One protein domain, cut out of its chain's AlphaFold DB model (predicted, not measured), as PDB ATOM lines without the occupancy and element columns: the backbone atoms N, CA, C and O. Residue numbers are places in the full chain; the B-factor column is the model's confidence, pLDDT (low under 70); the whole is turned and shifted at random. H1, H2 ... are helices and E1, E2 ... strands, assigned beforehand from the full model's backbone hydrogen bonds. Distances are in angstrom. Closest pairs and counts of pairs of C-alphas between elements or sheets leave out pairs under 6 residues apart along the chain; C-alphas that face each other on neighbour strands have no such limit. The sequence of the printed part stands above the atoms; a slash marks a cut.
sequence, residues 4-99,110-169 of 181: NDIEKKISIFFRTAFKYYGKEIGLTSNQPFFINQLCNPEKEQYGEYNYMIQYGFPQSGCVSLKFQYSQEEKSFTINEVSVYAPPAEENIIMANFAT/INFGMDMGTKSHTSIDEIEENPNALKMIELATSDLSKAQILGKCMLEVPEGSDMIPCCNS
ATOM      1  N   ASN A   4     -57.410  56.543-103.694       75.19
ATOM      2  CA  ASN A   4     -57.360  55.737-104.915       75.19
ATOM      3  C   ASN A   4     -55.937  55.292-105.303       75.19
ATOM      4  O   ASN A   4     -55.764  54.233-105.908       75.19
ATOM      5  N   ASP A   5     -54.903  56.070-104.974       82.88
ATOM      6  CA  ASP A   5     -53.515  55.725-105.291       82.88
ATOM      7  C   ASP A   5     -52.985  54.603-104.391       82.88
ATOM      8  O   ASP A   5     -52.206  53.765-104.852       82.88
ATOM      9  N   ILE A   6     -53.421  54.549-103.129       83.38
ATOM     10  CA  ILE A   6     -53.013  53.506-102.173       83.38
ATOM     11  C   ILE A   6     -53.677  52.183-102.528       83.38
ATOM     12  O   ILE A   6     -52.992  51.171-102.670       83.38
ATOM     13  N   GLU A   7     -54.986  52.203-102.775       86.94
ATOM     14  CA  GLU A   7     -55.725  51.030-103.247       86.94
ATOM     15  C   GLU A   7     -55.115  50.475-104.542       86.94
ATOM     16  O   GLU A   7     -54.931  49.265-104.694       86.94
ATOM     17  N   LYS A   8     -54.692  51.359-105.456       89.00
ATOM     18  CA  LYS A   8     -53.982  50.970-106.677       89.00
ATOM     19  C   LYS A   8     -52.629  50.320-106.381       89.00
ATOM     20  O   LYS A   8     -52.320  49.302-106.998       89.00
ATOM     21  N   LYS A   9     -51.829  50.854-105.451       89.88
ATOM     22  CA  LYS A   9     -50.543  50.254-105.041       89.88
ATOM     23  C   LYS A   9     -50.741  48.870-104.417       89.88
ATOM     24  O   LYS A   9     -50.057  47.932-104.819       89.88
ATOM     25  N   ILE A  10     -51.717  48.720-103.522       90.69
ATOM     26  CA  ILE A  10     -52.086  47.434-102.910       90.69
ATOM     27  C   ILE A  10     -52.534  46.436-103.986       90.69
ATOM     28  O   ILE A  10     -52.073  45.298-104.006       90.69
ATOM     29  N   SER A  11     -53.376  46.865-104.931       91.62
ATOM     30  CA  SER A  11     -53.843  46.012-106.029       91.62
ATOM     31  C   SER A  11     -52.696  45.557-106.937       91.62
ATOM     32  O   SER A  11     -52.645  44.394-107.346       91.62
ATOM     33  N   ILE A  12     -51.744  46.446-107.238       94.88
ATOM     34  CA  ILE A  12     -50.545  46.109-108.015       94.88
ATOM     35  C   ILE A  12     -49.685  45.094-107.257       94.88
ATOM     36  O   ILE A  12     -49.257  44.109-107.865       94.88
ATOM     37  N   PHE A  13     -49.458  45.300-105.957       95.31
ATOM     38  CA  PHE A  13     -48.725  44.351-105.121       95.31
ATOM     39  C   PHE A  13     -49.410  42.980-105.118       95.31
ATOM     40  O   PHE A  13     -48.777  41.992-105.490       95.31
ATOM     41  N   PHE A  14     -50.715  42.925-104.827       95.38
ATOM     42  CA  PHE A  14     -51.502  41.690-104.835       95.38
ATOM     43  C   PHE A  14     -51.375  40.944-106.166       95.38
ATOM     44  O   PHE A  14     -50.995  39.776-106.194       95.38
ATOM     45  N   ARG A  15     -51.610  41.623-107.296       95.19
ATOM     46  CA  ARG A  15     -51.496  41.016-108.634       95.19
ATOM     47  C   ARG A  15     -50.077  40.555-108.952       95.19
ATOM     48  O   ARG A  15     -49.909  39.600-109.704       95.19
ATOM     49  N   THR A  16     -49.062  41.245-108.441       96.56
ATOM     50  CA  THR A  16     -47.658  40.877-108.656       96.56
ATOM     51  C   THR A  16     -47.300  39.635-107.852       96.56
ATOM     52  O   THR A  16     -46.766  38.692-108.428       96.56
ATOM     53  N   ALA A  17     -47.668  39.593-106.572       95.94
ATOM     54  CA  ALA A  17     -47.468  38.444-105.699       95.94
ATOM     55  C   ALA A  17     -48.239  37.211-106.191       95.94
ATOM     56  O   ALA A  17     -47.671  36.130-106.328       95.94
ATOM     57  N   PHE A  18     -49.518  37.373-106.537       95.25
ATOM     58  CA  PHE A  18     -50.399  36.259-106.886       95.25
ATOM     59  C   PHE A  18     -49.985  35.521-108.172       95.25
ATOM     60  O   PHE A  18     -50.306  34.347-108.342       95.25
ATOM     61  N   LYS A  19     -49.179  36.141-109.050       96.00
ATOM     62  CA  LYS A  19     -48.543  35.450-110.193       96.00
ATOM     63  C   LYS A  19     -47.684  34.255-109.776       96.00
ATOM     64  O   LYS A  19     -47.389  33.408-110.625       96.00
ATOM     65  N   TYR A  20     -47.254  34.208-108.519       96.75
ATOM     66  CA  TYR A  20     -46.405  33.160-107.969       96.75
ATOM     67  C   TYR A  20     -47.171  32.094-107.183       96.75
ATOM     68  O   TYR A  20     -46.554  31.159-106.685       96.75
ATOM     69  N   TYR A  21     -48.505  32.159-107.138       95.56
ATOM     70  CA  TYR A  21     -49.316  31.081-106.578       95.56
ATOM     71  C   TYR A  21     -48.996  29.736-107.258       95.56
ATOM     72  O   TYR A  21     -48.950  29.637-108.488       95.56
ATOM     73  N   GLY A  22     -48.752  28.706-106.449       95.31
ATOM     74  CA  GLY A  22     -48.358  27.360-106.869       95.31
ATOM     75  C   GLY A  22     -46.885  27.212-107.264       95.31
ATOM     76  O   GLY A  22     -46.508  26.164-107.796       95.31
ATOM     77  N   LYS A  23     -46.044  28.234-107.062       97.00
ATOM     78  CA  LYS A  23     -44.657  28.260-107.552       97.00
ATOM     79  C   LYS A  23     -43.652  28.343-106.419       97.00
ATOM     80  O   LYS A  23     -43.907  28.968-105.397       97.00
ATOM     81  N   GLU A  24     -42.487  27.768-106.660       95.12
ATOM     82  CA  GLU A  24     -41.278  28.098-105.915       95.12
ATOM     83  C   GLU A  24     -40.536  29.193-106.685       95.12
ATOM     84  O   GLU A  24     -40.375  29.100-107.914       95.12
ATOM     85  N   ILE A  25     -40.121  30.248-105.982       95.62
ATOM     86  CA  ILE A  25     -39.460  31.402-106.593       95.62
ATOM     87  C   ILE A  25     -38.110  31.706-105.960       95.62
ATOM     88  O   ILE A  25     -37.849  31.420-104.799       95.62
ATOM     89  N   GLY A  26     -37.258  32.342-106.743       92.62
ATOM     90  CA  GLY A  26     -35.990  32.889-106.319       92.62
ATOM     91  C   GLY A  26     -36.052  34.399-106.204       92.62
ATOM     92  O   GLY A  26     -36.439  35.065-107.170       92.62
ATOM     93  N   LEU A  27     -35.627  34.933-105.063       90.81
ATOM     94  CA  LEU A  27     -35.459  36.367-104.849       90.81
ATOM     95  C   LEU A  27     -33.982  36.724-104.738       90.81
ATOM     96  O   LEU A  27     -33.193  36.020-104.110       90.81
ATOM     97  N   THR A  28     -33.605  37.845-105.351       84.38
ATOM     98  CA  THR A  28     -32.267  38.426-105.168       84.38
ATOM     99  C   THR A  28     -32.142  39.159-103.840       84.38
ATOM    100  O   THR A  28     -31.030  39.376-103.367       84.38
ATOM    101  N   SER A  29     -33.262  39.573-103.242       84.00
ATOM    102  CA  SER A  29     -33.273  40.039-101.859       84.00
ATOM    103  C   SER A  29     -33.179  38.846-100.902       84.00
ATOM    104  O   SER A  29     -33.443  37.701-101.270       84.00
ATOM    105  N   ASN A  30     -32.803  39.118 -99.655       79.19
ATOM    106  CA  ASN A  30     -32.889  38.149 -98.560       79.19
ATOM    107  C   ASN A  30     -34.253  38.203 -97.851       79.19
ATOM    108  O   ASN A  30     -34.369  37.769 -96.706       79.19
ATOM    109  N   GLN A  31     -35.267  38.812 -98.477       84.00
ATOM    110  CA  GLN A  31     -36.586  38.909 -97.870       84.00
ATOM    111  C   GLN A  31     -37.349  37.605 -98.085       84.00
ATOM    112  O   GLN A  31     -37.367  37.084 -99.202       84.00
ATOM    113  N   PRO A  32     -38.001  37.073 -97.042       88.81
ATOM    114  CA  PRO A  32     -38.887  35.943 -97.201       88.81
ATOM    115  C   PRO A  32     -40.121  36.390 -97.975       88.81
ATOM    116  O   PRO A  32     -40.651  37.485 -97.773       88.81
ATOM    117  N   PHE A  33     -40.612  35.509 -98.826       93.56
ATOM    118  CA  PHE A  33     -41.902  35.636 -99.462       93.56
ATOM    119  C   PHE A  33     -42.610  34.291 -99.463       93.56
ATOM    120  O   PHE A  33     -42.019  33.253 -99.777       93.56
ATOM    121  N   PHE A  34     -43.892  34.319 -99.127       94.44
ATOM    122  CA  PHE A  34     -44.734  33.139 -99.180       94.44
ATOM    123  C   PHE A  34     -46.192  33.499 -99.430       94.44
ATOM    124  O   PHE A  34     -46.661  34.605 -99.143       94.44
ATOM    125  N   ILE A  35     -46.908  32.513 -99.964       96.81
ATOM    126  CA  ILE A  35     -48.363  32.513-100.055       96.81
ATOM    127  C   ILE A  35     -48.831  31.249 -99.357       96.81
ATOM    128  O   ILE A  35     -48.431  30.165 -99.768       96.81
ATOM    129  N   ASN A  36     -49.686  31.378 -98.351       95.69
ATOM    130  CA  ASN A  36     -50.258  30.244 -97.632       95.69
ATOM    131  C   ASN A  36     -51.778  30.261 -97.773       95.69
ATOM    132  O   ASN A  36     -52.388  31.325 -97.684       95.69
ATOM    133  N   GLN A  37     -52.395  29.097 -97.950       94.62
ATOM    134  CA  GLN A  37     -53.803  28.900 -97.620       94.62
ATOM    135  C   GLN A  37     -53.909  28.714 -96.106       94.62
ATOM    136  O   GLN A  37     -53.130  27.966 -95.518       94.62
ATOM    137  N   LEU A  38     -54.855  29.410 -95.491       94.19
ATOM    138  CA  LEU A  38     -55.196  29.284 -94.080       94.19
ATOM    139  C   LEU A  38     -56.346  28.283 -93.980       94.19
ATOM    140  O   LEU A  38     -57.456  28.578 -94.436       94.19
ATOM    141  N   CYS A  39     -56.065  27.106 -93.430       90.19
ATOM    142  CA  CYS A  39     -57.039  26.030 -93.340       90.19
ATOM    143  C   CYS A  39     -58.158  26.421 -92.378       90.19
ATOM    144  O   CYS A  39     -57.922  26.773 -91.223       90.19
ATOM    145  N   ASN A  40     -59.394  26.374 -92.865       89.00
ATOM    146  CA  ASN A  40     -60.574  26.586 -92.037       89.00
ATOM    147  C   ASN A  40     -61.670  25.611 -92.482       89.00
ATOM    148  O   ASN A  40     -62.463  25.961 -93.360       89.00
ATOM    149  N   PRO A  41     -61.734  24.407 -91.884       85.44
ATOM    150  CA  PRO A  41     -62.665  23.361 -92.310       85.44
ATOM    151  C   PRO A  41     -64.130  23.817 -92.330       85.44
ATOM    152  O   PRO A  41     -64.888  23.431 -93.218       85.44
ATOM    153  N   GLU A  42     -64.522  24.686 -91.391       88.06
ATOM    154  CA  GLU A  42     -65.888  25.209 -91.291       88.06
ATOM    155  C   GLU A  42     -66.265  26.123 -92.456       88.06
ATOM    156  O   GLU A  42     -67.435  26.179 -92.822       88.06
ATOM    157  N   LYS A  43     -65.303  26.846 -93.036       84.62
ATOM    158  CA  LYS A  43     -65.525  27.710 -94.204       84.62
ATOM    159  C   LYS A  43     -65.306  26.975 -95.520       84.62
ATOM    160  O   LYS A  43     -66.035  27.193 -96.485       84.62
ATOM    161  N   GLU A  44     -64.352  26.051 -95.546       86.88
ATOM    162  CA  GLU A  44     -64.014  25.268 -96.735       86.88
ATOM    163  C   GLU A  44     -65.179  24.383 -97.197       86.88
ATOM    164  O   GLU A  44     -65.387  24.239 -98.402       86.88
ATOM    165  N   GLN A  45     -66.002  23.869 -96.272       88.19
ATOM    166  CA  GLN A  45     -67.243  23.153 -96.617       88.19
ATOM    167  C   GLN A  45     -68.257  24.016 -97.394       88.19
ATOM    168  O   GLN A  45     -69.103  23.470 -98.098       88.19
ATOM    169  N   TYR A  46     -68.163  25.345 -97.294       89.12
ATOM    170  CA  TYR A  46     -68.987  26.300 -98.041       89.12
ATOM    171  C   TYR A  46     -68.283  26.829 -99.301       89.12
ATOM    172  O   TYR A  46     -68.787  27.733 -99.960       89.12
ATOM    173  N   GLY A  47     -67.117  26.280 -99.664       86.25
ATOM    174  CA  GLY A  47     -66.344  26.740-100.819       86.25
ATOM    175  C   GLY A  47     -65.650  28.090-100.601       86.25
ATOM    176  O   GLY A  47     -65.285  28.755-101.575       86.25
ATOM    177  N   GLU A  48     -65.460  28.492 -99.341       90.44
ATOM    178  CA  GLU A  48     -64.735  29.696 -98.946       90.44
ATOM    179  C   GLU A  48     -63.317  29.352 -98.482       90.44
ATOM    180  O   GLU A  48     -63.122  28.658 -97.485       90.44
ATOM    181  N   TYR A  49     -62.312  29.888 -99.177       92.38
ATOM    182  CA  TYR A  49     -60.904  29.588 -98.909       92.38
ATOM    183  C   TYR A  49     -60.152  30.856 -98.532       92.38
ATOM    184  O   TYR A  49     -60.182  31.838 -99.276       92.38
ATOM    185  N   ASN A  50     -59.452  30.830 -97.400       94.75
ATOM    186  CA  ASN A  50     -58.673  31.964 -96.912       94.75
ATOM    187  C   ASN A  50     -57.201  31.789 -97.252       94.75
ATOM    188  O   ASN A  50     -56.663  30.687 -97.203       94.75
ATOM    189  N   TYR A  51     -56.539  32.895 -97.553       95.88
ATOM    190  CA  TYR A  51     -55.142  32.924 -97.941       95.88
ATOM    191  C   TYR A  51     -54.432  34.117 -97.315       95.88
ATOM    192  O   TYR A  51     -55.045  35.134 -96.979       95.88
ATOM    193  N   MET A  52     -53.114  34.002 -97.216       96.19
ATOM    194  CA  MET A  52     -52.220  35.061 -96.781       96.19
ATOM    195  C   MET A  52     -51.027  35.159 -97.731       96.19
ATOM    196  O   MET A  52     -50.373  34.158 -98.013       96.19
ATOM    197  N   ILE A  53     -50.732  36.369 -98.198       96.38
ATOM    198  CA  ILE A  53     -49.448  36.740 -98.803       96.38
ATOM    199  C   ILE A  53     -48.631  37.453 -97.731       96.38
ATOM    200  O   ILE A  53     -49.146  38.368 -97.093       96.38
ATOM    201  N   GLN A  54     -47.354  37.104 -97.598       95.38
ATOM    202  CA  GLN A  54     -46.406  37.882 -96.805       95.38
ATOM    203  C   GLN A  54     -45.109  38.093 -97.580       95.38
ATOM    204  O   GLN A  54     -44.552  37.150 -98.141       95.38
ATOM    205  N   TYR A  55     -44.622  39.331 -97.581       93.44
ATOM    206  CA  TYR A  55     -43.278  39.703 -98.011       93.44
ATOM    207  C   TYR A  55     -42.554  40.374 -96.846       93.44
ATOM    208  O   TYR A  55     -43.058  41.352 -96.296       93.44
ATOM    209  N   GLY A  56     -41.360  39.895 -96.512       88.94
ATOM    210  CA  GLY A  56     -40.535  40.430 -95.435       88.94
ATOM    211  C   GLY A  56     -40.874  39.880 -94.048       88.94
ATOM    212  O   GLY A  56     -41.757  39.032 -93.868       88.94
ATOM    213  N   PHE A  57     -40.134  40.363 -93.052       83.75
ATOM    214  CA  PHE A  57     -40.326  40.008 -91.646       83.75
ATOM    215  C   PHE A  57     -40.992  41.161 -90.898       83.75
ATOM    216  O   PHE A  57     -40.510  42.288 -91.013       83.75
ATOM    217  N   PRO A  58     -42.041  40.915 -90.088       83.19
ATOM    218  CA  PRO A  58     -42.716  41.973 -89.336       83.19
ATOM    219  C   PRO A  58     -41.750  42.887 -88.577       83.19
ATOM    220  O   PRO A  58     -41.836  44.094 -88.739       83.19
ATOM    221  N   GLN A  59     -40.762  42.311 -87.883       75.44
ATOM    222  CA  GLN A  59     -39.758  43.031 -87.082       75.44
ATOM    223  C   GLN A  59     -38.807  43.959 -87.865       75.44
ATOM    224  O   GLN A  59     -38.211  44.855 -87.275       75.44
ATOM    225  N   SER A  60     -38.643  43.751 -89.178       72.94
ATOM    226  CA  SER A  60     -37.669  44.483 -90.006       72.94
ATOM    227  C   SER A  60     -38.280  45.122 -91.258       72.94
ATOM    228  O   SER A  60     -37.548  45.572 -92.138       72.94
ATOM    229  N   GLY A  61     -39.607  45.115 -91.369       83.25
ATOM    230  CA  GLY A  61     -40.350  45.590 -92.529       83.25
ATOM    231  C   GLY A  61     -41.081  44.458 -93.249       83.25
ATOM    232  O   GLY A  61     -40.459  43.516 -93.744       83.25
ATOM    233  N   CYS A  62     -42.407  44.566 -93.343       89.31
ATOM    234  CA  CYS A  62     -43.261  43.532 -93.923       89.31
ATOM    235  C   CYS A  62     -44.488  44.121 -94.621       89.31
ATOM    236  O   CYS A  62     -45.044  45.127 -94.187       89.31
ATOM    237  N   VAL A  63     -44.936  43.457 -95.684       92.25
ATOM    238  CA  VAL A  63     -46.264  43.652 -96.267       92.25
ATOM    239  C   VAL A  63     -47.007  42.327 -96.172       92.25
ATOM    240  O   VAL A  63     -46.576  41.331 -96.755       92.25
ATOM    241  N   SER A  64     -48.121  42.322 -95.445       94.56
ATOM    242  CA  SER A  64     -49.011  41.174 -95.289       94.56
ATOM    243  C   SER A  64     -50.398  41.497 -95.838       94.56
ATOM    244  O   SER A  64     -50.946  42.574 -95.600       94.56
ATOM    245  N   LEU A  65     -50.960  40.564 -96.604       94.38
ATOM    246  CA  LEU A  65     -52.310  40.641 -97.154       94.38
ATOM    247  C   LEU A  65     -53.056  39.356 -96.837       94.38
ATOM    248  O   LEU A  65     -52.618  38.286 -97.261       94.38
ATOM    249  N   LYS A  66     -54.223  39.460 -96.197       94.06
ATOM    250  CA  LYS A  66     -55.172  38.344 -96.108       94.06
ATOM    251  C   LYS A  66     -56.278  38.536 -97.126       94.06
ATOM    252  O   LYS A  66     -56.857  39.618 -97.238       94.06
ATOM    253  N   PHE A  67     -56.582  37.481 -97.861       93.88
ATOM    254  CA  PHE A  67     -57.606  37.502 -98.894       93.88
ATOM    255  C   PHE A  67     -58.372  36.187 -98.916       93.88
ATOM    256  O   PHE A  67     -57.883  35.155 -98.464       93.88
ATOM    257  N   GLN A  68     -59.584  36.236 -99.443       93.81
ATOM    258  CA  GLN A  68     -60.485  35.100 -99.520       93.81
ATOM    259  C   GLN A  68     -60.889  34.854-100.967       93.81
ATOM    260  O   GLN A  68     -61.083  35.797-101.732       93.81
ATOM    261  N   TYR A  69     -61.024  33.583-101.328       93.00
ATOM    262  CA  TYR A  69     -61.670  33.136-102.552       93.00
ATOM    263  C   TYR A  69     -63.051  32.574-102.223       93.00
ATOM    264  O   TYR A  69     -63.164  31.702-101.358       93.00
ATOM    265  N   SER A  70     -64.076  33.048-102.930       91.50
ATOM    266  CA  SER A  70     -65.411  32.443-102.924       91.50
ATOM    267  C   SER A  70     -65.620  31.671-104.224       91.50
ATOM    268  O   SER A  70     -65.499  32.236-105.314       91.50
ATOM    269  N   GLN A  71     -65.937  30.377-104.122       88.19
ATOM    270  CA  GLN A  71     -66.291  29.563-105.289       88.19
ATOM    271  C   GLN A  71     -67.613  29.993-105.934       88.19
ATOM    272  O   GLN A  71     -67.722  29.938-107.160       88.19
ATOM    273  N   GLU A  72     -68.587  30.419-105.128       89.25
ATOM    274  CA  GLU A  72     -69.897  30.884-105.593       89.25
ATOM    275  C   GLU A  72     -69.747  32.134-106.470       89.25
ATOM    276  O   GLU A  72     -70.183  32.154-107.622       89.25
ATOM    277  N   GLU A  73     -69.015  33.125-105.964       89.56
ATOM    278  CA  GLU A  73     -68.801  34.413-106.632       89.56
ATOM    279  C   GLU A  73     -67.656  34.381-107.658       89.56
ATOM    280  O   GLU A  73     -67.464  35.330-108.421       89.56
ATOM    281  N   LYS A  74     -66.855  33.306-107.665       89.12
ATOM    282  CA  LYS A  74     -65.630  33.151-108.476       89.12
ATOM    283  C   LYS A  74     -64.710  34.369-108.389       89.12
ATOM    284  O   LYS A  74     -64.120  34.798-109.385       89.12
ATOM    285  N   SER A  75     -64.599  34.939-107.196       88.38
ATOM    286  CA  SER A  75     -63.915  36.205-106.964       88.38
ATOM    287  C   SER A  75     -62.966  36.122-105.773       88.38
ATOM    288  O   SER A  75     -63.099  35.267-104.894       88.38
ATOM    289  N   PHE A  76     -61.968  37.008-105.791       88.88
ATOM    290  CA  PHE A  76     -61.056  37.217-104.675       88.88
ATOM    291  C   PHE A  76     -61.382  38.539-103.987       88.88
ATOM    292  O   PHE A  76     -61.475  39.572-104.654       88.88
ATOM    293  N   THR A  77     -61.456  38.507-102.662       90.06
ATOM    294  CA  THR A  77     -61.669  39.686-101.819       90.06
ATOM    295  C   THR A  77     -60.476  39.855-100.892       90.06
ATOM    296  O   THR A  77     -60.090  38.915-100.202       90.06
ATOM    297  N   ILE A  78     -59.865  41.042-100.886       90.31
ATOM    298  CA  ILE A  78     -58.830  41.389 -99.904       90.31
ATOM    299  C   ILE A  78     -59.550  41.808 -98.625       90.31
ATOM    300  O   ILE A  78     -60.317  42.767 -98.636       90.31
ATOM    301  N   ASN A  79     -59.299  41.079 -97.542       88.88
ATOM    302  CA  ASN A  79     -59.974  41.269 -96.262       88.88
ATOM    303  C   ASN A  79     -59.160  42.171 -95.332       88.88
ATOM    304  O   ASN A  79     -59.722  42.966 -94.587       88.88
ATOM    305  N   GLU A  80     -57.834  42.030 -95.365       90.88
ATOM    306  CA  GLU A  80     -56.924  42.728 -94.460       90.88
ATOM    307  C   GLU A  80     -55.631  43.081 -95.193       90.88
ATOM    308  O   GLU A  80     -55.086  42.266 -95.948       90.88
ATOM    309  N   VAL A  81     -55.132  44.288 -94.937       89.44
ATOM    310  CA  VAL A  81     -53.816  44.754 -95.368       89.44
ATOM    311  C   VAL A  81     -53.076  45.240 -94.142       89.44
ATOM    312  O   VAL A  81     -53.585  46.098 -93.435       89.44
ATOM    313  N   SER A  82     -51.879  44.713 -93.920       91.88
ATOM    314  CA  SER A  82     -51.039  45.075 -92.783       91.88
ATOM    315  C   SER A  82     -49.635  45.370 -93.287       91.88
ATOM    316  O   SER A  82     -48.969  44.502 -93.858       91.88
ATOM    317  N   VAL A  83     -49.183  46.607 -93.099       88.00
ATOM    318  CA  VAL A  83     -47.831  47.041 -93.454       88.00
ATOM    319  C   VAL A  83     -47.060  47.329 -92.181       88.00
ATOM    320  O   VAL A  83     -47.445  48.184 -91.391       88.00
ATOM    321  N   TYR A  84     -45.951  46.626 -91.999       87.56
ATOM    322  CA  TYR A  84     -45.016  46.864 -90.912       87.56
ATOM    323  C   TYR A  84     -43.881  47.709 -91.458       87.56
ATOM    324  O   TYR A  84     -43.174  47.282 -92.375       87.56
ATOM    325  N   ALA A  85     -43.725  48.913 -90.924       84.81
ATOM    326  CA  ALA A  85     -42.699  49.843 -91.368       84.81
ATOM    327  C   ALA A  85     -42.128  50.632 -90.184       84.81
ATOM    328  O   ALA A  85     -42.845  50.863 -89.204       84.81
ATOM    329  N   PRO A  86     -40.857  51.063 -90.255       81.50
ATOM    330  CA  PRO A  86     -40.310  52.017 -89.299       81.50
ATOM    331  C   PRO A  86     -41.102  53.339 -89.301       81.50
ATOM    332  O   PRO A  86     -41.763  53.666 -90.300       81.50
ATOM    333  N   PRO A  87     -41.020  54.135 -88.220       81.12
ATOM    334  CA  PRO A  87     -41.546  55.499 -88.187       81.12
ATOM    335  C   PRO A  87     -41.032  56.351 -89.356       81.12
ATOM    336  O   PRO A  87     -39.938  56.116 -89.862       81.12
ATOM    337  N   ALA A  88     -41.797  57.365 -89.771       78.06
ATOM    338  CA  ALA A  88     -41.492  58.190 -90.949       78.06
ATOM    339  C   ALA A  88     -40.116  58.888 -90.904       78.06
ATOM    340  O   ALA A  88     -39.528  59.166 -91.947       78.06
ATOM    341  N   GLU A  89     -39.613  59.170 -89.702       77.50
ATOM    342  CA  GLU A  89     -38.337  59.857 -89.460       77.50
ATOM    343  C   GLU A  89     -37.128  58.906 -89.472       77.50
ATOM    344  O   GLU A  89     -35.981  59.354 -89.451       77.50
ATOM    345  N   GLU A  90     -37.365  57.592 -89.528       74.50
ATOM    346  CA  GLU A  90     -36.321  56.574 -89.485       74.50
ATOM    347  C   GLU A  90     -35.976  56.027 -90.875       74.50
ATOM    348  O   GLU A  90     -36.815  55.905 -91.774       74.50
ATOM    349  N   ASN A  91     -34.705  55.659 -91.052       68.62
ATOM    350  CA  ASN A  91     -34.246  55.008 -92.272       68.62
ATOM    351  C   ASN A  91     -34.746  53.560 -92.324       68.62
ATOM    352  O   ASN A  91     -34.528  52.784 -91.397       68.62
ATOM    353  N   ILE A  92     -35.322  53.155 -93.459       64.88
ATOM    354  CA  ILE A  92     -35.625  51.742 -93.713       64.88
ATOM    355  C   ILE A  92     -34.310  50.978 -93.911       64.88
ATOM    356  O   ILE A  92     -33.643  51.142 -94.936       64.88
ATOM    357  N   ILE A  93     -33.967  50.114 -92.956       64.62
ATOM    358  CA  ILE A  93     -32.889  49.130 -93.081       64.62
ATOM    359  C   ILE A  93     -33.548  47.760 -93.239       64.62
ATOM    360  O   ILE A  93     -34.092  47.200 -92.293       64.62
ATOM    361  N   MET A  94     -33.518  47.227 -94.460       59.72
ATOM    362  CA  MET A  94     -34.027  45.885 -94.737       59.72
ATOM    363  C   MET A  94     -33.024  44.861 -94.208       59.72
ATOM    364  O   MET A  94     -31.867  44.852 -94.635       59.72
ATOM    365  N   ALA A  95     -33.457  43.999 -93.288       55.06
ATOM    366  CA  ALA A  95     -32.592  42.969 -92.732       55.06
ATOM    367  C   ALA A  95     -32.111  42.010 -93.839       55.06
ATOM    368  O   ALA A  95     -32.909  41.410 -94.563       55.06
ATOM    369  N   ASN A  96     -30.791  41.878 -93.975       48.16
ATOM    370  CA  ASN A  96     -30.153  40.900 -94.848       48.16
ATOM    371  C   ASN A  96     -29.784  39.673 -94.018       48.16
ATOM    372  O   ASN A  96     -28.721  39.636 -93.403       48.16
ATOM    373  N   PHE A  97     -30.660  38.670 -93.998       51.75
ATOM    374  CA  PHE A  97     -30.363  37.389 -93.365       51.75
ATOM    375  C   PHE A  97     -29.553  36.530 -94.327       51.75
ATOM    376  O   PHE A  97     -30.092  35.705 -95.055       51.75
ATOM    377  N   ALA A  98     -28.247  36.753 -94.356       47.88
ATOM    378  CA  ALA A  98     -27.324  35.779 -94.904       47.88
ATOM    379  C   ALA A  98     -26.500  35.241 -93.741       47.88
ATOM    380  O   ALA A  98     -25.689  35.971 -93.175       47.88
ATOM    381  N   THR A  99     -26.683  33.971 -93.387       45.06
ATOM    382  CA  THR A  99     -25.621  33.234 -92.707       45.06
ATOM    383  C   THR A  99     -24.554  32.977 -93.770       45.06
ATOM    384  O   THR A  99     -24.837  32.272 -94.744       45.06
ATOM    385  N   ILE A 110     -27.954  31.804 -85.202       40.38
ATOM    386  CA  ILE A 110     -29.350  32.257 -85.224       40.38
ATOM    387  C   ILE A 110     -29.337  33.778 -85.122       40.38
ATOM    388  O   ILE A 110     -29.235  34.345 -84.034       40.38
ATOM    389  N   ASN A 111     -29.464  34.446 -86.264       44.62
ATOM    390  CA  ASN A 111     -29.615  35.893 -86.308       44.62
ATOM    391  C   ASN A 111     -31.102  36.230 -86.115       44.62
ATOM    392  O   ASN A 111     -31.902  36.102 -87.044       44.62
ATOM    393  N   PHE A 112     -31.499  36.595 -84.892       45.94
ATOM    394  CA  PHE A 112     -32.814  37.194 -84.652       45.94
ATOM    395  C   PHE A 112     -32.836  38.533 -85.385       45.94
ATOM    396  O   PHE A 112     -31.906  39.322 -85.246       45.94
ATOM    397  N   GLY A 113     -33.846  38.756 -86.225       49.81
ATOM    398  CA  GLY A 113     -33.903  39.930 -87.088       49.81
ATOM    399  C   GLY A 113     -33.606  41.239 -86.384       49.81
ATOM    400  O   GLY A 113     -33.934  41.402 -85.215       49.81
ATOM    401  N   MET A 114     -33.012  42.177 -87.124       60.22
ATOM    402  CA  MET A 114     -32.901  43.555 -86.660       60.22
ATOM    403  C   MET A 114     -34.308  44.063 -86.336       60.22
ATOM    404  O   MET A 114     -35.134  44.182 -87.242       60.22
ATOM    405  N   ASP A 115     -34.577  44.307 -85.054       64.81
ATOM    406  CA  ASP A 115     -35.765  45.028 -84.614       64.81
ATOM    407  C   ASP A 115     -35.600  46.487 -85.040       64.81
ATOM    408  O   ASP A 115     -34.732  47.208 -84.548       64.81
ATOM    409  N   MET A 116     -36.395  46.881 -86.030       68.44
ATOM    410  CA  MET A 116     -36.371  48.213 -86.628       68.44
ATOM    411  C   MET A 116     -37.446  49.130 -86.030       68.44
ATOM    412  O   MET A 116     -37.837  50.102 -86.673       68.44
ATOM    413  N   GLY A 117     -37.998  48.797 -84.854       71.69
ATOM    414  CA  GLY A 117     -39.051  49.592 -84.216       71.69
ATOM    415  C   GLY A 117     -40.318  49.699 -85.071       71.69
ATOM    416  O   GLY A 117     -41.046  50.691 -85.000       71.69
ATOM    417  N   THR A 118     -40.564  48.700 -85.927       78.06
ATOM    418  CA  THR A 118     -41.649  48.726 -86.911       78.06
ATOM    419  C   THR A 118     -43.008  48.808 -86.239       78.06
ATOM    420  O   THR A 118     -43.291  48.064 -85.298       78.06
ATOM    421  N   LYS A 119     -43.891  49.645 -86.780       82.94
ATOM    422  CA  LYS A 119     -45.291  49.730 -86.362       82.94
ATOM    423  C   LYS A 119     -46.185  49.096 -87.415       82.94
ATOM    424  O   LYS A 119     -45.872  49.139 -88.603       82.94
ATOM    425  N   SER A 120     -47.274  48.483 -86.961       87.62
ATOM    426  CA  SER A 120     -48.310  47.946 -87.840       87.62
ATOM    427  C   SER A 120     -49.212  49.082 -88.309       87.62
ATOM    428  O   SER A 120     -49.740  49.816 -87.478       87.62
ATOM    429  N   HIS A 121     -49.401  49.186 -89.619       86.88
ATOM    430  CA  HIS A 121     -50.329  50.100 -90.280       86.88
ATOM    431  C   HIS A 121     -51.370  49.258 -91.018       86.88
ATOM    432  O   HIS A 121     -51.004  48.508 -91.929       86.88
ATOM    433  N   THR A 122     -52.634  49.325 -90.599       84.81
ATOM    434  CA  THR A 122     -53.699  48.436 -91.102       84.81
ATOM    435  C   THR A 122     -54.840  49.175 -91.791       84.81
ATOM    436  O   THR A 122     -55.565  48.586 -92.595       84.81
ATOM    437  N   SER A 123     -54.992  50.477 -91.532       84.25
ATOM    438  CA  SER A 123     -55.937  51.326 -92.258       84.25
ATOM    439  C   SER A 123     -55.272  52.043 -93.438       84.25
ATOM    440  O   SER A 123     -54.059  52.255 -93.465       84.25
ATOM    441  N   ILE A 124     -56.074  52.436 -94.435       81.88
ATOM    442  CA  ILE A 124     -55.570  53.198 -95.589       81.88
ATOM    443  C   ILE A 124     -54.967  54.536 -95.136       81.88
ATOM    444  O   ILE A 124     -53.914  54.913 -95.641       81.88
ATOM    445  N   ASP A 125     -55.591  55.196 -94.159       82.75
ATOM    446  CA  ASP A 125     -55.138  56.490 -93.640       82.75
ATOM    447  C   ASP A 125     -53.781  56.348 -92.925       82.75
ATOM    448  O   ASP A 125     -52.849  57.093 -93.211       82.75
ATOM    449  N   GLU A 126     -53.600  55.312 -92.095       83.50
ATOM    450  CA  GLU A 126     -52.313  55.028 -91.434       83.50
ATOM    451  C   GLU A 126     -51.184  54.721 -92.427       83.50
ATOM    452  O   GLU A 126     -50.026  55.074 -92.189       83.50
ATOM    453  N   ILE A 127     -51.506  54.028 -93.523       82.75
ATOM    454  CA  ILE A 127     -50.553  53.731 -94.596       82.75
ATOM    455  C   ILE A 127     -50.222  55.011 -95.376       82.75
ATOM    456  O   ILE A 127     -49.080  55.182 -95.796       82.75
ATOM    457  N   GLU A 128     -51.190  55.909 -95.572       82.31
ATOM    458  CA  GLU A 128     -50.975  57.193 -96.244       82.31
ATOM    459  C   GLU A 128     -50.060  58.121 -95.447       82.31
ATOM    460  O   GLU A 128     -49.150  58.735 -96.009       82.31
ATOM    461  N   GLU A 129     -50.307  58.217 -94.144       84.81
ATOM    462  CA  GLU A 129     -49.587  59.103 -93.234       84.81
ATOM    463  C   GLU A 129     -48.144  58.641 -92.983       84.81
ATOM    464  O   GLU A 129     -47.289  59.465 -92.648       84.81
ATOM    465  N   ASN A 130     -47.835  57.351 -93.194       84.44
ATOM    466  CA  ASN A 130     -46.475  56.830 -93.091       84.44
ATOM    467  C   ASN A 130     -45.816  56.602 -94.476       84.44
ATOM    468  O   ASN A 130     -46.019  55.553 -95.098       84.44
ATOM    469  N   PRO A 131     -44.912  57.493 -94.942       84.56
ATOM    470  CA  PRO A 131     -44.206  57.315 -96.215       84.56
ATOM    471  C   PRO A 131     -43.361  56.032 -96.275       84.56
ATOM    472  O   PRO A 131     -43.166  55.476 -97.359       84.56
ATOM    473  N   ASN A 132     -42.889  55.518 -95.134       85.25
ATOM    474  CA  ASN A 132     -42.160  54.252 -95.089       85.25
ATOM    475  C   ASN A 132     -43.083  53.052 -95.342       85.25
ATOM    476  O   ASN A 132     -42.653  52.102 -95.994       85.25
ATOM    477  N   ALA A 133     -44.355  53.106 -94.931       85.50
ATOM    478  CA  ALA A 133     -45.331  52.058 -95.243       85.50
ATOM    479  C   ALA A 133     -45.576  51.961 -96.760       85.50
ATOM    480  O   ALA A 133     -45.519  50.876 -97.345       85.50
ATOM    481  N   LEU A 134     -45.733  53.100 -97.438       86.88
ATOM    482  CA  LEU A 134     -45.845  53.137 -98.901       86.88
ATOM    483  C   LEU A 134     -44.593  52.591 -99.589       86.88
ATOM    484  O   LEU A 134     -44.687  51.784-100.518       86.88
ATOM    485  N   LYS A 135     -43.418  52.988 -99.100       88.62
ATOM    486  CA  LYS A 135     -42.134  52.515 -99.619       88.62
ATOM    487  C   LYS A 135     -41.971  51.003 -99.451       88.62
ATOM    488  O   LYS A 135     -41.428  50.366-100.347       88.62
ATOM    489  N   MET A 136     -42.489  50.405 -98.377       88.69
ATOM    490  CA  MET A 136     -42.487  48.948 -98.200       88.69
ATOM    491  C   MET A 136     -43.308  48.226 -99.277       88.69
ATOM    492  O   MET A 136     -42.827  47.245 -99.845       88.69
ATOM    493  N   ILE A 137     -44.496  48.734 -99.623       90.19
ATOM    494  CA  ILE A 137     -45.326  48.173-100.707       90.19
ATOM    495  C   ILE A 137     -44.597  48.269-102.055       90.19
ATOM    496  O   ILE A 137     -44.605  47.323-102.848       90.19
ATOM    497  N   GLU A 138     -43.940  49.397-102.319       91.75
ATOM    498  CA  GLU A 138     -43.174  49.612-103.551       91.75
ATOM    499  C   GLU A 138     -41.946  48.706-103.644       91.75
ATOM    500  O   GLU A 138     -41.699  48.118-104.699       91.75
ATOM    501  N   LEU A 139     -41.201  48.553-102.546       90.88
ATOM    502  CA  LEU A 139     -40.051  47.655-102.459       90.88
ATOM    503  C   LEU A 139     -40.473  46.206-102.696       90.88
ATOM    504  O   LEU A 139     -39.886  45.547-103.552       90.88
ATOM    505  N   ALA A 140     -41.520  45.743-102.007       92.50
ATOM    506  CA  ALA A 140     -42.060  44.398-102.174       92.50
ATOM    507  C   ALA A 140     -42.497  44.145-103.623       92.50
ATOM    508  O   ALA A 140     -42.131  43.143-104.233       92.50
ATOM    509  N   THR A 141     -43.223  45.094-104.220       94.56
ATOM    510  CA  THR A 141     -43.661  45.004-105.620       94.56
ATOM    511  C   THR A 141     -42.474  44.956-106.585       94.56
ATOM    512  O   THR A 141     -42.454  44.139-107.505       94.56
ATOM    513  N   SER A 142     -41.481  45.825-106.387       94.25
ATOM    514  CA  SER A 142     -40.288  45.914-107.234       94.25
ATOM    515  C   SER A 142     -39.435  44.650-107.151       94.25
ATOM    516  O   SER A 142     -38.980  44.160-108.186       94.25
ATOM    517  N   ASP A 143     -39.245  44.096-105.955       92.06
ATOM    518  CA  ASP A 143     -38.465  42.874-105.756       92.06
ATOM    519  C   ASP A 143     -39.174  41.660-106.367       92.06
ATOM    520  O   ASP A 143     -38.613  40.973-107.219       92.06
ATOM    521  N   LEU A 144     -40.466  41.482-106.067       94.69
ATOM    522  CA  LEU A 144     -41.276  40.414-106.654       94.69
ATOM    523  C   LEU A 144     -41.373  40.516-108.181       94.69
ATOM    524  O   LEU A 144     -41.457  39.492-108.854       94.69
ATOM    525  N   SER A 145     -41.329  41.717-108.764       94.44
ATOM    526  CA  SER A 145     -41.329  41.876-110.228       94.44
ATOM    527  C   SER A 145     -40.078  41.306-110.913       94.44
ATOM    528  O   SER A 145     -40.115  41.034-112.113       94.44
ATOM    529  N   LYS A 146     -38.991  41.105-110.156       93.69
ATOM    530  CA  LYS A 146     -37.702  40.565-110.615       93.69
ATOM    531  C   LYS A 146     -37.492  39.108-110.201       93.69
ATOM    532  O   LYS A 146     -36.444  38.546-110.515       93.69
ATOM    533  N   ALA A 147     -38.453  38.511-109.496       94.25
ATOM    534  CA  ALA A 147     -38.337  37.149-109.005       94.25
ATOM    535  C   ALA A 147     -38.219  36.143-110.156       94.25
ATOM    536  O   ALA A 147     -38.904  36.239-111.179       94.25
ATOM    537  N   GLN A 148     -37.370  35.141-109.962       95.31
ATOM    538  CA  GLN A 148     -37.218  34.035-110.895       95.31
ATOM    539  C   GLN A 148     -38.149  32.892-110.490       95.31
ATOM    540  O   GLN A 148     -38.187  32.514-109.328       95.31
ATOM    541  N   ILE A 149     -38.867  32.288-111.437       95.81
ATOM    542  CA  ILE A 149     -39.593  31.040-111.167       95.81
ATOM    543  C   ILE A 149     -38.588  29.888-111.209       95.81
ATOM    544  O   ILE A 149     -37.909  29.710-112.221       95.81
ATOM    545  N   LEU A 150     -38.509  29.112-110.130       93.31
ATOM    546  CA  LEU A 150     -37.605  27.962-110.011       93.31
ATOM    547  C   LEU A 150     -38.320  26.640-110.255       93.31
ATOM    548  O   LEU A 150     -37.728  25.698-110.775       93.31
ATOM    549  N   GLY A 151     -39.612  26.590-109.947       93.62
ATOM    550  CA  GLY A 151     -40.406  25.390-110.129       93.62
ATOM    551  C   GLY A 151     -41.807  25.531-109.562       93.62
ATOM    552  O   GLY A 151     -42.358  26.630-109.446       93.62
ATOM    553  N   LYS A 152     -42.394  24.384-109.228       93.69
ATOM    554  CA  LYS A 152     -43.660  24.300-108.497       93.69
ATOM    555  C   LYS A 152     -43.382  24.355-106.997       93.69
ATOM    556  O   LYS A 152     -42.353  23.853-106.563       93.69
ATOM    557  N   CYS A 153     -44.309  24.909-106.222       91.25
ATOM    558  CA  CYS A 153     -44.255  24.806-104.764       91.25
ATOM    559  C   CYS A 153     -44.496  23.338-104.369       91.25
ATOM    560  O   CYS A 153     -45.572  22.808-104.636       91.25
ATOM    561  N   MET A 154     -43.482  22.682-103.797       86.12
ATOM    562  CA  MET A 154     -43.492  21.248-103.449       86.12
ATOM    563  C   MET A 154     -43.216  21.011-101.954       86.12
ATOM    564  O   MET A 154     -42.644  19.990-101.580       86.12
ATOM    565  N   LEU A 155     -43.585  21.965-101.097       85.56
ATOM    566  CA  LEU A 155     -43.396  21.836 -99.655       85.56
ATOM    567  C   LEU A 155     -44.354  20.792 -99.069       85.56
ATOM    568  O   LEU A 155     -45.556  20.819 -99.333       85.56
ATOM    569  N   GLU A 156     -43.803  19.881 -98.269       82.56
ATOM    570  CA  GLU A 156     -44.579  18.889 -97.529       82.56
ATOM    571  C   GLU A 156     -45.456  19.579 -96.478       82.56
ATOM    572  O   GLU A 156     -45.021  20.514 -95.802       82.56
ATOM    573  N   VAL A 157     -46.701  19.114 -96.353       87.12
ATOM    574  CA  VAL A 157     -47.670  19.643 -95.391       87.12
ATOM    575  C   VAL A 157     -47.902  18.591 -94.315       87.12
ATOM    576  O   VAL A 157     -48.448  17.533 -94.631       87.12
ATOM    577  N   PRO A 158     -47.504  18.855 -93.060       83.88
ATOM    578  CA  PRO A 158     -47.794  17.954 -91.957       83.88
ATOM    579  C   PRO A 158     -49.299  17.733 -91.792       83.88
ATOM    580  O   PRO A 158     -50.104  18.650 -91.980       83.88
ATOM    581  N   GLU A 159     -49.680  16.519 -91.397       84.94
ATOM    582  CA  GLU A 159     -51.065  16.218 -91.045       84.94
ATOM    583  C   GLU A 159     -51.526  17.122 -89.889       84.94
ATOM    584  O   GLU A 159     -50.815  17.297 -88.899       84.94
ATOM    585  N   GLY A 160     -52.708  17.728 -90.036       82.75
ATOM    586  CA  GLY A 160     -53.250  18.675 -89.058       82.75
ATOM    587  C   GLY A 160     -52.663  20.090 -89.127       82.75
ATOM    588  O   GLY A 160     -52.898  20.870 -88.212       82.75
ATOM    589  N   SER A 161     -51.907  20.440 -90.175       86.88
ATOM    590  CA  SER A 161     -51.423  21.812 -90.365       86.88
ATOM    591  C   SER A 161     -52.574  22.799 -90.584       86.88
ATOM    592  O   SER A 161     -53.414  22.600 -91.460       86.88
ATOM    593  N   ASP A 162     -52.538  23.925 -89.868       91.94
ATOM    594  CA  ASP A 162     -53.459  25.054 -90.065       91.94
ATOM    595  C   ASP A 162     -53.115  25.897 -91.308       91.94
ATOM    596  O   ASP A 162     -53.811  26.860 -91.647       91.94
ATOM    597  N   MET A 163     -52.008  25.575 -91.986       91.12
ATOM    598  CA  MET A 163     -51.545  26.284 -93.173       91.12
ATOM    599  C   MET A 163     -51.036  25.329 -94.250       91.12
ATOM    600  O   MET A 163     -50.241  24.427 -93.979       91.12
ATOM    601  N   ILE A 164     -51.418  25.600 -95.497       92.69
ATOM    602  CA  ILE A 164     -50.883  24.923 -96.680       92.69
ATOM    603  C   ILE A 164     -50.030  25.929 -97.466       92.69
ATOM    604  O   ILE A 164     -50.565  26.937 -97.937       92.69
ATOM    605  N   PRO A 165     -48.718  25.692 -97.643       93.31
ATOM    606  CA  PRO A 165     -47.868  26.543 -98.460       93.31
ATOM    607  C   PRO A 165     -48.256  26.442 -99.937       93.31
ATOM    608  O   PRO A 165     -48.119  25.405-100.585       93.31
ATOM    609  N   CYS A 166     -48.717  27.554-100.494       95.25
ATOM    610  CA  CYS A 166     -49.026  27.704-101.912       95.25
ATOM    611  C   CYS A 166     -47.862  28.321-102.699       95.25
ATOM    612  O   CYS A 166     -47.834  28.224-103.921       95.25
ATOM    613  N   CYS A 167     -46.926  28.993-102.035       95.62
ATOM    614  CA  CYS A 167     -45.709  29.528-102.635       95.62
ATOM    615  C   CYS A 167     -44.661  29.752-101.551       95.62
ATOM    616  O   CYS A 167     -44.996  30.194-100.451       95.62
ATOM    617  N   ASN A 168     -43.400  29.520-101.894       91.31
ATOM    618  CA  ASN A 168     -42.245  29.859-101.079       91.31
ATOM    619  C   ASN A 168     -41.159  30.521-101.935       91.31
ATOM    620  O   ASN A 168     -41.028  30.251-103.133       91.31
ATOM    621  N   SER A 169     -40.362  31.376-101.301       90.81
ATOM    622  CA  SER A 169     -39.161  31.949-101.896       90.81
ATOM    623  C   SER A 169     -37.888  31.362-101.305       90.81
ATOM    624  O   SER A 169     -37.803  31.158-100.093       90.81
TER     625      SER A 169
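What this domain is: This is residues 4 to 99 and 110 to 169 of the 181 residues of an uncharacterized protein of Firmicutes bacterium (UniProt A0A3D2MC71). One broad, twisted sheet of eight strands has two long helices, H1 and H4, lying side by side across one face, with the short H3 on that same face over the edge strand E6. This makes two layers, helices on one face of a sheet; the tiny H2 only grazes the sheet. The printed part has 156 residues in the order H1 E1 E2 H2 E3 E4 E5 E6 H3 H4 E7 E8, class mixed. The mixed sheet runs E6 E5 E4 E3 E2 E8 E1 E7, parallel only between E8 and E1. The whole is compact, radius of gyration of the C-alphas 15.8 A, spanning 47 by 39 by 27 A.

Where its parts are: H1, residues 4 to 18, begins at C-alpha 4 (-57.360, 55.737, -104.915) and is 20.8 A long. E1 is residues 23 to 27, E2 33 to 38 and H2 41 to 44. E3, residues 48 to 57, is 27.5 A long; E4, 61 to 70, 30.1 A; E5, 75 to 85, 29.7 A. After the cut come E6, residues 119 to 121, H3, 124 to 129, and H4, 131 to 144, which is 20.1 A long. E7 is residues 148 to 152; E8, 163 to 169, ends at C-alpha 169 (-39.161, 31.949, -101.896).

How they stand to each other: E3, E4 and E5 form a meander, each strand the antiparallel neighbour of the one before, and two hairpins: N 53 and O 65 are 2.8 A apart, N 64 and O 82 2.8 A. E6 and E5 are antiparallel neighbours, with N 121 and O 83 within hydrogen-bond range at 2.8 A, and E2 and E3 are antiparallel neighbours too, with N 36 and O 52 within hydrogen-bond range at 2.9 A. E8 is staggered: residues 163 to 168 pair with E2, N 37 and O 164 being 2.8 A apart, and residues 168 to 169 with E1, N 25 and O 168 being 3.0 A apart. E7 is antiparallel to E1, with N 26 and O 148 at 2.8 A. H4 runs across the strands at a height over the sheet of 8.3 A, H1 at 9.8 A. H1 and H4 touch at a shallow tilt of 30 degrees, the same way; their closest C-alphas, of Phe 13 and Thr 141, are 5.1 A apart. H3 and H4 only just touch, with 3 pairs of C-alphas within 8 A, and only at the corner; their closest C-alphas, of Ile 127 and Ala 133, are 5.5 A apart. In H1, H3 and H4 every O i to N i+4 pair is within hydrogen-bond range; H2 is too short for one.

The domain as a whole: The C-alphas farthest apart, of Gln 45 and Glu 89, are 47.3 A apart. Residues 100 to 109 are not printed; C-alphas 99 and 110 are 8.4 A apart. Of the links printed whole, E7 to E8 is short and the others are tight. Mean pLDDT of the printed part is 85.7, with residues 91 to 99 and 110 to 116 under 70.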